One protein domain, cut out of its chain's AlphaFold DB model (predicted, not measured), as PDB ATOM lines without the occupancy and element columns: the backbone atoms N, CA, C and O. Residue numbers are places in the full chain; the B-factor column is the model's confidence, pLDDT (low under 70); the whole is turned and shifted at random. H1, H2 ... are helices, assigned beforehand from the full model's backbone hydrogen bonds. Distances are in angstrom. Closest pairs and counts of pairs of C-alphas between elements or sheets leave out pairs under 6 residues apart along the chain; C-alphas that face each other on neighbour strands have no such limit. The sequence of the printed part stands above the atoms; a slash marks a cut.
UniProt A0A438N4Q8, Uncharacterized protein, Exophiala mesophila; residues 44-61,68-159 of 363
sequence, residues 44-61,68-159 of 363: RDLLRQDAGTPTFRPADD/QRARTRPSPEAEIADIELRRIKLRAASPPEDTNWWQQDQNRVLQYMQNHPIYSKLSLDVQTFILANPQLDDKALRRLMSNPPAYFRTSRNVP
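Overview. This is residues 44 to 61 and 68 to 159 of the 363 residues of an uncharacterized protein of Exophiala mesophila (UniProt A0A438N4Q8). Four helices, H2 to H5, fold back and forth in a curved zigzag, each running against the one before, with the short H1 beside H5 and residues 118 to 122 inside the curve. The long H2 meets this body with its last part alone, and residues 68 to 73 stick out before it. The 110 printed residues include six named helices, H1 to H6 along the chain, and no named strand: all helix. The whole is only just loose, close to compact, with a radius of gyration of the C-alphas of 15.9 A and spans of 48 by 34 by 25 A.

Along the chain. H1, residues 44 to 50, begins with C-alpha 44 at (-19.931, -172.083, 0.294). H2, residues 76 to 93, is 25.6 A long. H3 is residues 106 to 115, 14.3 A; H4 residues 124 to 132, 12.3 A; H5 residues 138 to 146, 12.0 A. H6, residues 148 to 151, ends with C-alpha 151 at (-14.409, -189.772, 4.391).

Arrangement. H1 and H5 are close but not clearly touching; their closest C-alphas, of Leu 46 and Ser 146, are 7.3 A apart. H1 and H2 are apart. H2 touches H3 with residues 86 to 93 alone, in a helical hairpin at a shallow tilt of 31 degrees, opposite ways; the closest C-alphas are Ala 93 and Arg 108, 5.2 A. H3 and H4 form a hairpin at 32 degrees, only just shallow, with the C-alphas of Gln 106 and Leu 131 closest at 5.6 A. H4 and H5, also a hairpin, only just touch, with 3 pairs of C-alphas within 8 A; Val 126 and Met 145 are closest, 7.7 A between C-alphas. H5 and H6 touch only at the corner, and only just, with 3 pairs within 8 A; the closest C-alphas are Leu 144 and Tyr 151, 5.3 A. Every O i to N i+4 pair is within hydrogen-bond range in H1, H2, H3, H4 and H5; H6 is too short for one.

Size, cuts and confidence. The C-alphas farthest apart, of Arg 71 and Arg 156, are 48.8 A apart. Residues 62 to 67 are not printed, and C-alphas 61 and 68 are 17.9 A apart across the cut. The link from H2 to H3, 12 residues, is long. Confidence is under 70 at residues 50 to 61 and 68 to 74.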
ATOM      1  N   ARG A  44     -19.416-173.374  -0.198       83.38
ATOM      2  CA  ARG A  44     -19.931-172.083   0.294       83.38
ATOM      3  C   ARG A  44     -20.376-172.164   1.752       83.38
ATOM      4  O   ARG A  44     -20.146-171.228   2.503       83.38
ATOM      5  N   ASP A  45     -21.006-173.269   2.130       84.25
ATOM      6  CA  ASP A  45     -21.466-173.503   3.495       84.25
ATOM      7  C   ASP A  45     -20.286-173.665   4.465       84.25
ATOM      8  O   ASP A  45     -20.305-173.086   5.546       84.25
ATOM      9  N   LEU A  46     -19.224-174.362   4.044       82.44
ATOM     10  CA  LEU A  46     -17.987-174.497   4.826       82.44
ATOM     11  C   LEU A  46     -17.302-173.142   5.067       82.44
ATOM     12  O   LEU A  46     -16.915-172.840   6.186       82.44
ATOM     13  N   LEU A  47     -17.225-172.283   4.045       81.44
ATOM     14  CA  LEU A  47     -16.666-170.933   4.205       81.44
ATOM     15  C   LEU A  47     -17.491-170.064   5.169       81.44
ATOM     16  O   LEU A  47     -16.934-169.235   5.881       81.44
ATOM     17  N   ARG A  48     -18.819-170.246   5.207       77.50
ATOM     18  CA  ARG A  48     -19.693-169.536   6.157       77.50
ATOM     19  C   ARG A  48     -19.520-170.024   7.589       77.50
ATOM     20  O   ARG A  48     -19.646-169.218   8.502       77.50
ATOM     21  N   GLN A  49     -19.246-171.313   7.772       75.38
ATOM     22  CA  GLN A  49     -18.913-171.871   9.079       75.38
ATOM     23  C   GLN A  49     -17.654-171.197   9.647       75.38
ATOM     24  O   GLN A  49     -17.659-170.782  10.801       75.38
ATOM     25  N   ASP A  50     -16.614-171.033   8.825       65.38
ATOM     26  CA  ASP A  50     -15.347-170.416   9.244       65.38
ATOM     27  C   ASP A  50     -15.465-168.902   9.500       65.38
ATOM     28  O   ASP A  50     -14.716-168.349  10.298       65.38
ATOM     29  N   ALA A  51     -16.432-168.229   8.868       64.06
ATOM     30  CA  ALA A  51     -16.677-166.794   9.031       64.06
ATOM     31  C   ALA A  51     -17.439-166.421  10.324       64.06
ATOM     32  O   ALA A  51     -17.811-165.260  10.500       64.06
ATOM     33  N   GLY A  52     -17.737-167.388  11.203       58.31
ATOM     34  CA  GLY A  52     -18.293-167.163  12.546       58.31
ATOM     35  C   GLY A  52     -19.710-166.574  12.612       58.31
ATOM     36  O   GLY A  52     -20.285-166.493  13.691       58.31
ATOM     37  N   THR A  53     -20.308-166.192  11.479       48.91
ATOM     38  CA  THR A  53     -21.587-165.472  11.455       48.91
ATOM     39  C   THR A  53     -22.643-166.282  10.702       48.91
ATOM     40  O   THR A  53     -22.688-166.251   9.467       48.91
ATOM     41  N   PRO A  54     -23.538-167.005  11.397       51.06
ATOM     42  CA  PRO A  54     -24.718-167.568  10.769       51.06
ATOM     43  C   PRO A  54     -25.719-166.431  10.551       51.06
ATOM     44  O   PRO A  54     -26.642-166.232  11.337       51.06
ATOM     45  N   THR A  55     -25.558-165.654   9.480       47.59
ATOM     46  CA  THR A  55     -26.640-164.769   9.053       47.59
ATOM     47  C   THR A  55     -27.780-165.653   8.549       47.59
ATOM     48  O   THR A  55     -27.745-166.201   7.443       47.59
ATOM     49  N   PHE A  56     -28.803-165.834   9.391       52.81
ATOM     50  CA  PHE A  56     -30.152-166.088   8.896       52.81
ATOM     51  C   PHE A  56     -30.417-164.949   7.923       52.81
ATOM     52  O   PHE A  56     -30.529-163.797   8.343       52.81
ATOM     53  N   ARG A  57     -30.369-165.243   6.622       48.47
ATOM     54  CA  ARG A  57     -30.655-164.224   5.621       48.47
ATOM     55  C   ARG A  57     -32.046-163.665   5.934       48.47
ATOM     56  O   ARG A  57     -32.940-164.474   6.201       48.47
ATOM     57  N   PRO A  58     -32.234-162.337   5.925       43.31
ATOM     58  CA  PRO A  58     -33.567-161.761   5.842       43.31
ATOM     59  C   PRO A  58     -34.328-162.436   4.695       43.31
ATOM     60  O   PRO A  58     -33.707-162.866   3.714       43.31
ATOM     61  N   ALA A  59     -35.647-162.562   4.837       44.38
ATOM     62  CA  ALA A  59     -36.525-163.260   3.895       44.38
ATOM     63  C   ALA A  59     -36.290-162.856   2.421       44.38
ATOM     64  O   ALA A  59     -36.497-163.665   1.518       44.38
ATOM     65  N   ASP A  60     -35.773-161.648   2.191       39.31
ATOM     66  CA  ASP A  60     -35.592-160.979   0.901       39.31
ATOM     67  C   ASP A  60     -34.766-161.761  -0.145       39.31
ATOM     68  O   ASP A  60     -35.053-161.696  -1.337       39.31
ATOM     69  N   ASP A  61     -33.807-162.592   0.274       42.16
ATOM     70  CA  ASP A  61     -32.926-163.354  -0.635       42.16
ATOM     71  C   ASP A  61     -33.515-164.717  -1.090       42.16
ATOM     72  O   ASP A  61     -32.880-165.460  -1.847       42.16
ATOM     73  N   GLN A  68     -45.785-171.103  -8.769       50.00
ATOM     74  CA  GLN A  68     -46.394-172.335  -8.261       50.00
ATOM     75  C   GLN A  68     -46.172-172.557  -6.750       50.00
ATOM     76  O   GLN A  68     -47.004-173.205  -6.115       50.00
ATOM     77  N   ARG A  69     -45.115-171.993  -6.136       50.66
ATOM     78  CA  ARG A  69     -44.849-172.136  -4.685       50.66
ATOM     79  C   ARG A  69     -45.694-171.212  -3.814       50.66
ATOM     80  O   ARG A  69     -45.906-171.521  -2.648       50.66
ATOM     81  N   ALA A  70     -46.203-170.105  -4.355       55.50
ATOM     82  CA  ALA A  70     -46.957-169.116  -3.581       55.50
ATOM     83  C   ALA A  70     -48.258-169.677  -2.970       55.50
ATOM     84  O   ALA A  70     -48.679-169.227  -1.914       55.50
ATOM     85  N   ARG A  71     -48.864-170.698  -3.592       57.06
ATOM     86  CA  ARG A  71     -50.121-171.309  -3.118       57.06
ATOM     87  C   ARG A  71     -49.964-172.212  -1.888       57.06
ATOM     88  O   ARG A  71     -50.963-172.549  -1.270       57.06
ATOM     89  N   THR A  72     -48.741-172.639  -1.567       62.34
ATOM     90  CA  THR A  72     -48.439-173.570  -0.459       62.34
ATOM     91  C   THR A  72     -47.503-172.966   0.589       62.34
ATOM     92  O   THR A  72     -47.114-173.659   1.527       62.34
ATOM     93  N   ARG A  73     -47.126-171.688   0.443       61.62
ATOM     94  CA  ARG A  73     -46.291-171.006   1.434       61.62
ATOM     95  C   ARG A  73     -47.101-170.711   2.705       61.62
ATOM     96  O   ARG A  73     -48.262-170.314   2.589       61.62
ATOM     97  N   PRO A  74     -46.503-170.881   3.897       68.62
ATOM     98  CA  PRO A  74     -47.059-170.332   5.126       68.62
ATOM     99  C   PRO A  74     -47.225-168.810   5.002       68.62
ATOM    100  O   PRO A  74     -46.579-168.168   4.168       68.62
ATOM    101  N   SER A  75     -48.083-168.216   5.836       79.31
ATOM    102  CA  SER A  75     -48.143-166.757   5.939       79.31
ATOM    103  C   SER A  75     -46.763-166.201   6.338       79.31
ATOM    104  O   SER A  75     -46.023-166.878   7.057       79.31
ATOM    105  N   PRO A  76     -46.398-164.974   5.918       77.94
ATOM    106  CA  PRO A  76     -45.113-164.367   6.281       77.94
ATOM    107  C   PRO A  76     -44.876-164.355   7.797       77.94
ATOM    108  O   PRO A  76     -43.770-164.601   8.266       77.94
ATOM    109  N   GLU A  77     -45.938-164.136   8.572       77.44
ATOM    110  CA  GLU A  77     -45.916-164.176  10.036       77.44
ATOM    111  C   GLU A  77     -45.602-165.574  10.581       77.44
ATOM    112  O   GLU A  77     -44.816-165.700  11.518       77.44
ATOM    113  N   ALA A  78     -46.159-166.630   9.977       78.19
ATOM    114  CA  ALA A  78     -45.857-168.008  10.356       78.19
ATOM    115  C   ALA A  78     -44.405-168.386  10.017       78.19
ATOM    116  O   ALA A  78     -43.745-169.044  10.817       78.19
ATOM    117  N   GLU A  79     -43.870-167.918   8.882       76.88
ATOM    118  CA  GLU A  79     -42.453-168.110   8.538       76.88
ATOM    119  C   GLU A  79     -41.521-167.396   9.532       76.88
ATOM    120  O   GLU A  79     -40.528-167.976   9.974       76.88
ATOM    121  N   ILE A  80     -41.848-166.158   9.925       77.12
ATOM    122  CA  ILE A  80     -41.093-165.405  10.939       77.12
ATOM    123  C   ILE A  80     -41.151-166.122  12.294       77.12
ATOM    124  O   ILE A  80     -40.112-166.302  12.932       77.12
ATOM    125  N   ALA A  81     -42.333-166.585  12.711       80.94
ATOM    126  CA  ALA A  81     -42.506-167.339  13.949       80.94
ATOM    127  C   ALA A  81     -41.678-168.636  13.948       80.94
ATOM    128  O   ALA A  81     -41.001-168.935  14.933       80.94
ATOM    129  N   ASP A  82     -41.648-169.370  12.834       82.06
ATOM    130  CA  ASP A  82     -40.831-170.578  12.679       82.06
ATOM    131  C   ASP A  82     -39.324-170.283  12.737       82.06
ATOM    132  O   ASP A  82     -38.554-171.049  13.331       82.06
ATOM    133  N   ILE A  83     -38.882-169.174  12.137       80.31
ATOM    134  CA  ILE A  83     -37.486-168.720  12.201       80.31
ATOM    135  C   ILE A  83     -37.100-168.383  13.642       80.31
ATOM    136  O   ILE A  83     -36.050-168.832  14.112       80.31
ATOM    137  N   GLU A  84     -37.941-167.640  14.359       81.75
ATOM    138  CA  GLU A  84     -37.698-167.292  15.760       81.75
ATOM    139  C   GLU A  84     -37.716-168.528  16.666       81.75
ATOM    140  O   GLU A  84     -36.815-168.710  17.487       81.75
ATOM    141  N   LEU A  85     -38.639-169.470  16.452       86.38
ATOM    142  CA  LEU A  85     -38.644-170.752  17.159       86.38
ATOM    143  C   LEU A  85     -37.359-171.551  16.908       86.38
ATOM    144  O   LEU A  85     -36.796-172.122  17.845       86.38
ATOM    145  N   ARG A  86     -36.855-171.580  15.667       82.81
ATOM    146  CA  ARG A  86     -35.559-172.208  15.354       82.81
ATOM    147  C   ARG A  86     -34.405-171.504  16.054       82.81
ATOM    148  O   ARG A  86     -33.521-172.192  16.558       82.81
ATOM    149  N   ARG A  87     -34.409-170.169  16.131       81.69
ATOM    150  CA  ARG A  87     -33.394-169.388  16.863       81.69
ATOM    151  C   ARG A  87     -33.411-169.687  18.357       81.69
ATOM    152  O   ARG A  87     -32.348-169.905  18.935       81.69
ATOM    153  N   ILE A  88     -34.592-169.752  18.967       85.62
ATOM    154  CA  ILE A  88     -34.754-170.096  20.385       85.62
ATOM    155  C   ILE A  88     -34.223-171.510  20.646       85.62
ATOM    156  O   ILE A  88     -33.403-171.702  21.544       85.62
ATOM    157  N   LYS A  89     -34.615-172.490  19.819       86.50
ATOM    158  CA  LYS A  89     -34.127-173.876  19.925       86.50
ATOM    159  C   LYS A  89     -32.619-173.983  19.702       86.50
ATOM    160  O   LYS A  89     -31.955-174.723  20.418       86.50
ATOM    161  N   LEU A  90     -32.067-173.229  18.749       85.88
ATOM    162  CA  LEU A  90     -30.623-173.143  18.528       85.88
ATOM    163  C   LEU A  90     -29.889-172.596  19.743       85.88
ATOM    164  O   LEU A  90     -28.885-173.171  20.141       85.88
ATOM    165  N   ARG A  91     -30.382-171.500  20.326       84.94
ATOM    166  CA  ARG A  91     -29.777-170.888  21.511       84.94
ATOM    167  C   ARG A  91     -29.801-171.856  22.694       84.94
ATOM    168  O   ARG A  91     -28.799-171.977  23.384       84.94
ATOM    169  N   ALA A  92     -30.904-172.582  22.876       85.88
ATOM    170  CA  ALA A  92     -31.033-173.600  23.917       85.88
ATOM    171  C   ALA A  92     -30.103-174.814  23.708       85.88
ATOM    172  O   ALA A  92     -29.638-175.399  24.681       85.88
ATOM    173  N   ALA A  93     -29.830-175.191  22.454       84.75
ATOM    174  CA  ALA A  93     -28.944-176.302  22.096       84.75
ATOM    175  C   ALA A  93     -27.475-175.882  21.877       84.75
ATOM    176  O   ALA A  93     -26.621-176.726  21.598       84.75
ATOM    177  N   SER A  94     -27.167-174.586  21.952       83.62
ATOM    178  CA  SER A  94     -25.819-174.069  21.728       83.62
ATOM    179  C   SER A  94     -24.878-174.537  22.842       83.62
ATOM    180  O   SER A  94     -25.279-174.536  24.008       83.62
ATOM    181  N   PRO A  95     -23.636-174.943  22.520       83.50
ATOM    182  CA  PRO A  95     -22.660-175.289  23.548       83.50
ATOM    183  C   PRO A  95     -22.329-174.114  24.469       83.50
ATOM    184  O   PRO A  95     -22.378-172.966  24.020       83.50
ATOM    185  N   PRO A  96     -21.932-174.401  25.724       80.69
ATOM    186  CA  PRO A  96     -21.154-173.456  26.521       80.69
ATOM    187  C   PRO A  96     -19.806-173.174  25.834       80.69
ATOM    188  O   PRO A  96     -19.316-174.020  25.085       80.69
ATOM    189  N   GLU A  97     -19.210-172.003  26.080       75.12
ATOM    190  CA  GLU A  97     -18.077-171.471  25.292       75.12
ATOM    191  C   GLU A  97     -16.865-172.417  25.184       75.12
ATOM    192  O   GLU A  97     -16.190-172.424  24.156       75.12
ATOM    193  N   ASP A  98     -16.650-173.283  26.175       72.75
ATOM    194  CA  ASP A  98     -15.493-174.185  26.231       72.75
ATOM    195  C   ASP A  98     -15.714-175.553  25.557       72.75
ATOM    196  O   ASP A  98     -14.793-176.367  25.483       72.75
ATOM    197  N   THR A  99     -16.932-175.865  25.095       82.44
ATOM    198  CA  THR A  99     -17.279-177.209  24.598       82.44
ATOM    199  C   THR A  99     -17.625-177.209  23.114       82.44
ATOM    200  O   THR A  99     -18.396-176.390  22.620       82.44
ATOM    201  N   ASN A 100     -17.125-178.201  22.380       86.25
ATOM    202  CA  ASN A 100     -17.526-178.400  20.992       86.25
ATOM    203  C   ASN A 100     -19.005-178.810  20.898       86.25
ATOM    204  O   ASN A 100     -19.472-179.675  21.639       86.25
ATOM    205  N   TRP A 101     -19.746-178.256  19.934       86.31
ATOM    206  CA  TRP A 101     -21.188-178.518  19.806       86.31
ATOM    207  C   TRP A 101     -21.538-180.003  19.595       86.31
ATOM    208  O   TRP A 101     -22.628-180.416  19.970       86.31
ATOM    209  N   TRP A 102     -20.633-180.807  19.021       87.25
ATOM    210  CA  TRP A 102     -20.847-182.237  18.737       87.25
ATOM    211  C   TRP A 102     -20.462-183.176  19.888       87.25
ATOM    212  O   TRP A 102     -20.725-184.372  19.797       87.25
ATOM    213  N   GLN A 103     -19.843-182.659  20.954       87.88
ATOM    214  CA  GLN A 103     -19.439-183.436  22.137       87.88
ATOM    215  C   GLN A 103     -20.490-183.404  23.259       87.88
ATOM    216  O   GLN A 103     -20.250-183.907  24.352       87.88
ATOM    217  N   GLN A 104     -21.653-182.807  22.999       86.94
ATOM    218  CA  GLN A 104     -22.767-182.750  23.940       86.94
ATOM    219  C   GLN A 104     -23.614-184.032  23.928       86.94
ATOM    220  O   GLN A 104     -23.400-184.946  23.130       86.94
ATOM    221  N   ASP A 105     -24.656-184.046  24.761       88.81
ATOM    222  CA  ASP A 105     -25.721-185.044  24.718       88.81
ATOM    223  C   ASP A 105     -26.319-185.181  23.312       88.81
ATOM    224  O   ASP A 105     -26.640-184.188  22.651       88.81
ATOM    225  N   GLN A 106     -26.571-186.421  22.889       89.06
ATOM    226  CA  GLN A 106     -27.075-186.745  21.548       89.06
ATOM    227  C   GLN A 106     -28.319-185.932  21.154       89.06
ATOM    228  O   GLN A 106     -28.431-185.456  20.024       89.06
ATOM    229  N   ASN A 107     -29.240-185.710  22.095       91.44
ATOM    230  CA  ASN A 107     -30.454-184.934  21.846       91.44
ATOM    231  C   ASN A 107     -30.151-183.463  21.538       91.44
ATOM    232  O   ASN A 107     -30.773-182.884  20.646       91.44
ATOM    233  N   ARG A 108     -29.182-182.861  22.238       90.31
ATOM    234  CA  ARG A 108     -28.782-181.468  22.007       90.31
ATOM    235  C   ARG A 108     -28.033-181.323  20.695       90.31
ATOM    236  O   ARG A 108     -28.357-180.429  19.924       90.31
ATOM    237  N   VAL A 109     -27.122-182.250  20.393       90.81
ATOM    238  CA  VAL A 109     -26.409-182.292  19.106       90.81
ATOM    239  C   VAL A 109     -27.409-182.360  17.948       90.81
ATOM    240  O   VAL A 109     -27.322-181.578  17.004       90.81
ATOM    241  N   LEU A 110     -28.411-183.240  18.035       90.69
ATOM    242  CA  LEU A 110     -29.443-183.373  17.007       90.69
ATOM    243  C   LEU A 110     -30.286-182.097  16.867       90.69
ATOM    244  O   LEU A 110     -30.488-181.619  15.750       90.69
ATOM    245  N   GLN A 111     -30.732-181.505  17.979       90.19
ATOM    246  CA  GLN A 111     -31.465-180.235  17.961       90.19
ATOM    247  C   GLN A 111     -30.621-179.097  17.379       90.19
ATOM    248  O   GLN A 111     -31.126-178.292  16.594       90.19
ATOM    249  N   TYR A 112     -29.335-179.043  17.715       90.44
ATOM    250  CA  TYR A 112     -28.401-178.072  17.167       90.44
ATOM    251  C   TYR A 112     -28.277-178.244  15.649       90.44
ATOM    252  O   TYR A 112     -28.517-177.298  14.902       90.44
ATOM    253  N   MET A 113     -28.015-179.464  15.163       90.31
ATOM    254  CA  MET A 113     -27.886-179.746  13.729       90.31
ATOM    255  C   MET A 113     -29.154-179.404  12.942       90.31
ATOM    256  O   MET A 113     -29.062-178.775  11.890       90.31
ATOM    257  N   GLN A 114     -30.330-179.785  13.447       89.06
ATOM    258  CA  GLN A 114     -31.608-179.575  12.761       89.06
ATOM    259  C   GLN A 114     -31.996-178.103  12.649       89.06
ATOM    260  O   GLN A 114     -32.556-177.691  11.632       89.06
ATOM    261  N   ASN A 115     -31.708-177.305  13.678       88.38
ATOM    262  CA  ASN A 115     -32.080-175.896  13.678       88.38
ATOM    263  C   ASN A 115     -30.983-175.005  13.057       88.38
ATOM    264  O   ASN A 115     -31.278-173.877  12.663       88.38
ATOM    265  N   HIS A 116     -29.743-175.498  12.904       86.06
ATOM    266  CA  HIS A 116     -28.631-174.714  12.354       86.06
ATOM    267  C   HIS A 116     -28.800-174.472  10.844       86.06
ATOM    268  O   HIS A 116     -29.027-175.422  10.087       86.06
ATOM    269  N   PRO A 117     -28.619-173.231  10.347       82.38
ATOM    270  CA  PRO A 117     -28.863-172.896   8.939       82.38
ATOM    271  C   PRO A 117     -27.935-173.636   7.964       82.38
ATOM    272  O   PRO A 117     -28.268-173.807   6.790       82.38
ATOM    273  N   ILE A 118     -26.767-174.076   8.442       86.69
ATOM    274  CA  ILE A 118     -25.790-174.820   7.645       86.69
ATOM    275  C   ILE A 118     -25.933-176.332   7.861       86.69
ATOM    276  O   ILE A 118     -26.029-177.078   6.890       86.69
ATOM    277  N   TYR A 119     -25.973-176.792   9.116       87.62
ATOM    278  CA  TYR A 119     -25.892-178.224   9.432       87.62
ATOM    279  C   TYR A 119     -27.206-178.964   9.166       87.62
ATOM    280  O   TYR A 119     -27.172-180.166   8.924       87.62
ATOM    281  N   SER A 120     -28.334-178.251   9.082       86.94
ATOM    282  CA  SER A 120     -29.629-178.825   8.690       86.94
ATOM    283  C   SER A 120     -29.630-179.392   7.268       86.94
ATOM    284  O   SER A 120     -30.453-180.246   6.945       86.94
ATOM    285  N   LYS A 121     -28.685-178.958   6.421       87.50
ATOM    286  CA  LYS A 121     -28.494-179.465   5.054       87.50
ATOM    287  C   LYS A 121     -27.788-180.820   5.002       87.50
ATOM    288  O   LYS A 121     -27.810-181.464   3.953       87.50
ATOM    289  N   LEU A 122     -27.122-181.229   6.085       89.38
ATOM    290  CA  LEU A 122     -26.482-182.539   6.165       89.38
ATOM    291  C   LEU A 122     -27.543-183.627   6.079       89.38
ATOM    292  O   LEU A 122     -28.623-183.501   6.656       89.38
ATOM    293  N   SER A 123     -27.227-184.723   5.401       88.00
ATOM    294  CA  SER A 123     -28.161-185.839   5.340       88.00
ATOM    295  C   SER A 123     -28.322-186.554   6.678       88.00
ATOM    296  O   SER A 123     -27.404-186.586   7.498       88.00
ATOM    297  N   LEU A 124     -29.483-187.185   6.870       86.06
ATOM    298  CA  LEU A 124     -29.816-187.920   8.093       86.06
ATOM    299  C   LEU A 124     -28.752-188.970   8.454       86.06
ATOM    300  O   LEU A 124     -28.383-189.075   9.615       86.06
ATOM    301  N   ASP A 125     -28.209-189.685   7.465       81.75
ATOM    302  CA  ASP A 125     -27.160-190.699   7.666       81.75
ATOM    303  C   ASP A 125     -25.862-190.099   8.240       81.75
ATOM    304  O   ASP A 125     -25.173-190.722   9.044       81.75
ATOM    305  N   VAL A 126     -25.509-188.876   7.829       86.19
ATOM    306  CA  VAL A 126     -24.332-188.175   8.360       86.19
ATOM    307  C   VAL A 126     -24.614-187.671   9.774       86.19
ATOM    308  O   VAL A 126     -23.744-187.770  10.636       86.19
ATOM    309  N   GLN A 127     -25.831-187.184  10.033       88.06
ATOM    310  CA  GLN A 127     -26.258-186.757  11.370       88.06
ATOM    311  C   GLN A 127     -26.225-187.923  12.367       88.06
ATOM    312  O   GLN A 127     -25.607-187.809  13.421       88.06
ATOM    313  N   THR A 128     -26.811-189.073  12.019       87.06
ATOM    314  CA  THR A 128     -26.804-190.272  12.875       87.06
ATOM    315  C   THR A 128     -25.393-190.799  13.111       87.06
ATOM    316  O   THR A 128     -25.078-191.218  14.224       87.06
ATOM    317  N   PHE A 129     -24.513-190.724  12.107       85.75
ATOM    318  CA  PHE A 129     -23.111-191.098  12.271       85.75
ATOM    319  C   PHE A 129     -22.374-190.194  13.269       85.75
ATOM    320  O   PHE A 129     -21.634-190.707  14.105       85.75
ATOM    321  N   ILE A 130     -22.580-188.873  13.210       89.25
ATOM    322  CA  ILE A 130     -21.974-187.927  14.163       89.25
ATOM    323  C   ILE A 130     -22.468-188.221  15.586       89.25
ATOM    324  O   ILE A 130     -21.658-188.322  16.501       89.25
ATOM    325  N   LEU A 131     -23.774-188.456  15.761       88.88
ATOM    326  CA  LEU A 131     -24.376-188.787  17.061       88.88
ATOM    327  C   LEU A 131     -23.839-190.086  17.674       88.88
ATOM    328  O   LEU A 131     -23.698-190.190  18.893       88.88
ATOM    329  N   ALA A 132     -23.543-191.079  16.834       85.69
ATOM    330  CA  ALA A 132     -22.972-192.348  17.271       85.69
ATOM    331  C   ALA A 132     -21.478-192.244  17.634       85.69
ATOM    332  O   ALA A 132     -20.960-193.123  18.318       85.69
ATOM    333  N   ASN A 133     -20.777-191.196  17.183       86.12
ATOM    334  CA  ASN A 133     -19.328-191.055  17.328       86.12
ATOM    335  C   ASN A 133     -18.953-189.686  17.939       86.12
ATOM    336  O   ASN A 133     -18.417-188.828  17.237       86.12
ATOM    337  N   PRO A 134     -19.171-189.469  19.251       85.50
ATOM    338  CA  PRO A 134     -18.833-188.202  19.918       85.50
ATOM    339  C   PRO A 134     -17.318-187.941  19.999       85.50
ATOM    340  O   PRO A 134     -16.885-186.798  20.118       85.50
ATOM    341  N   GLN A 135     -16.500-188.990  19.879       85.44
ATOM    342  CA  GLN A 135     -15.032-188.939  19.943       85.44
ATOM    343  C   GLN A 135     -14.369-188.485  18.624       85.44
ATOM    344  O   GLN A 135     -13.188-188.738  18.399       85.44
ATOM    345  N   LEU A 136     -15.121-187.878  17.700       86.31
ATOM    346  CA  LEU A 136     -14.571-187.406  16.429       86.31
ATOM    347  C   LEU A 136     -13.746-186.125  16.620       86.31
ATOM    348  O   LEU A 136     -14.246-185.120  17.130       86.31
ATOM    349  N   ASP A 137     -12.513-186.141  16.109       89.75
ATOM    350  CA  ASP A 137     -11.679-184.944  15.974       89.75
ATOM    351  C   ASP A 137     -12.353-183.899  15.071       89.75
ATOM    352  O   ASP A 137     -12.932-184.249  14.038       89.75
ATOM    353  N   ASP A 138     -12.163-182.604  15.349       88.38
ATOM    354  CA  ASP A 138     -12.685-181.512  14.503       88.38
ATOM    355  C   ASP A 138     -12.247-181.660  13.032       88.38
ATOM    356  O   ASP A 138     -13.032-181.526  12.093       88.38
ATOM    357  N   LYS A 139     -10.992-182.064  12.798       90.62
ATOM    358  CA  LYS A 139     -10.477-182.317  11.443       90.62
ATOM    359  C   LYS A 139     -11.196-183.477  10.751       90.62
ATOM    360  O   LYS A 139     -11.404-183.434   9.533       90.62
ATOM    361  N   ALA A 140     -11.532-184.530  11.494       90.38
ATOM    362  CA  ALA A 140     -12.285-185.666  10.973       90.38
ATOM    363  C   ALA A 140     -13.731-185.251  10.669       90.38
ATOM    364  O   ALA A 140     -14.218-185.528   9.571       90.38
ATOM    365  N   LEU A 141     -14.354-184.491  11.571       91.06
ATOM    366  CA  LEU A 141     -15.690-183.927  11.415       91.06
ATOM    367  C   LEU A 141     -15.783-183.009  10.186       91.06
ATOM    368  O   LEU A 141     -16.656-183.197   9.343       91.06
ATOM    369  N   ARG A 142     -14.841-182.076  10.001       90.38
ATOM    370  CA  ARG A 142     -14.782-181.195   8.819       90.38
ATOM    371  C   ARG A 142     -14.649-181.979   7.514       90.38
ATOM    372  O   ARG A 142     -15.317-181.659   6.532       90.38
ATOM    373  N   ARG A 143     -13.821-183.030   7.486       91.56
ATOM    374  CA  ARG A 143     -13.687-183.914   6.311       91.56
ATOM    375  C   ARG A 143     -14.984-184.667   6.018       91.56
ATOM    376  O   ARG A 143     -15.379-184.736   4.856       91.56
ATOM    377  N   LEU A 144     -15.630-185.201   7.057       90.69
ATOM    378  CA  LEU A 144     -16.918-185.885   6.965       90.69
ATOM    379  C   LEU A 144     -18.004-184.950   6.422       90.69
ATOM    380  O   LEU A 144     -18.677-185.300   5.457       90.69
ATOM    381  N   MET A 145     -18.141-183.755   7.000       91.00
ATOM    382  CA  MET A 145     -19.134-182.768   6.575       91.00
ATOM    383  C   MET A 145     -18.850-182.249   5.164       91.00
ATOM    384  O   MET A 145     -19.785-182.050   4.402       91.00
ATOM    385  N   SER A 146     -17.583-182.059   4.781       91.31
ATOM    386  CA  SER A 146     -17.217-181.574   3.445       91.31
ATOM    387  C   SER A 146     -17.469-182.602   2.341       91.31
ATOM    388  O   SER A 146     -18.011-182.265   1.289       91.31
ATOM    389  N   ASN A 147     -17.059-183.855   2.550       88.69
ATOM    390  CA  ASN A 147     -17.221-184.915   1.562       88.69
ATOM    391  C   ASN A 147     -17.417-186.275   2.257       88.69
ATOM    392  O   ASN A 147     -16.452-187.036   2.412       88.69
ATOM    393  N   PRO A 148     -18.663-186.607   2.642       87.19
ATOM    394  CA  PRO A 148     -18.948-187.839   3.366       87.19
ATOM    395  C   PRO A 148     -18.528-189.099   2.589       87.19
ATOM    396  O   PRO A 148     -17.852-189.951   3.169       87.19
ATOM    397  N   PRO A 149     -18.796-189.228   1.269       81.19
ATOM    398  CA  PRO A 149     -18.317-190.367   0.485       81.19
ATOM    399  C   PRO A 149     -16.795-190.548   0.510       81.19
ATOM    400  O   PRO A 149     -16.308-191.679   0.547       81.19
ATOM    401  N   ALA A 150     -16.026-189.454   0.486       83.81
ATOM    402  CA  ALA A 150     -14.570-189.527   0.556       83.81
ATOM    403  C   ALA A 150     -14.083-189.923   1.955       83.81
ATOM    404  O   ALA A 150     -13.154-190.724   2.065       83.81
ATOM    405  N   TYR A 151     -14.724-189.411   3.010       86.44
ATOM    406  CA  TYR A 151     -14.409-189.772   4.391       86.44
ATOM    407  C   TYR A 151     -14.612-191.270   4.640       86.44
ATOM    408  O   TYR A 151     -13.695-191.958   5.096       86.44
ATOM    409  N   PHE A 152     -15.767-191.800   4.238       78.94
ATOM    410  CA  PHE A 152     -16.110-193.213   4.389       78.94
ATOM    411  C   PHE A 152     -15.382-194.138   3.416       78.94
ATOM    412  O   PHE A 152     -15.464-195.350   3.537       78.94
ATOM    413  N   ARG A 153     -14.606-193.626   2.459       72.88
ATOM    414  CA  ARG A 153     -13.778-194.488   1.602       72.88
ATOM    415  C   ARG A 153     -12.682-195.215   2.390       72.88
ATOM    416  O   ARG A 153     -12.196-196.258   1.953       72.88
ATOM    417  N   THR A 154     -12.270-194.655   3.524       77.88
ATOM    418  CA  THR A 154     -11.236-195.240   4.378       77.88
ATOM    419  C   THR A 154     -11.881-196.225   5.343       77.88
ATOM    420  O   THR A 154     -12.711-195.828   6.152       77.88
ATOM    421  N   SER A 155     -11.470-197.495   5.302       70.06
ATOM    422  CA  SER A 155     -12.047-198.545   6.155       70.06
ATOM    423  C   SER A 155     -11.991-198.192   7.643       70.06
ATOM    424  O   SER A 155     -12.970-198.409   8.343       70.06
ATOM    425  N   ARG A 156     -10.895-197.573   8.106       77.00
ATOM    426  CA  ARG A 156     -10.702-197.130   9.502       77.00
ATOM    427  C   ARG A 156     -11.814-196.221  10.029       77.00
ATOM    428  O   ARG A 156     -12.101-196.269  11.214       77.00
ATOM    429  N   ASN A 157     -12.442-195.438   9.156       80.06
ATOM    430  CA  ASN A 157     -13.465-194.466   9.536       80.06
ATOM    431  C   ASN A 157     -14.856-195.095   9.692       80.06
ATOM    432  O   ASN A 157     -15.822-194.379   9.940       80.06
ATOM    433  N   VAL A 158     -14.972-196.410   9.487       73.31
ATOM    434  CA  VAL A 158     -16.248-197.125   9.493       73.31
ATOM    435  C   VAL A 158     -16.226-198.218  10.547       73.31
ATOM    436  O   VAL A 158     -15.300-199.040  10.515       73.31
ATOM    437  N   PRO A 159     -17.219-198.247  11.457       71.38
ATOM    438  CA  PRO A 159     -17.344-199.285  12.474       71.38
ATOM    439  C   PRO A 159     -17.302-200.685  11.860       71.38
ATOM    440  O   PRO A 159     -17.850-200.905  10.781       71.38
TER     441      PRO A 159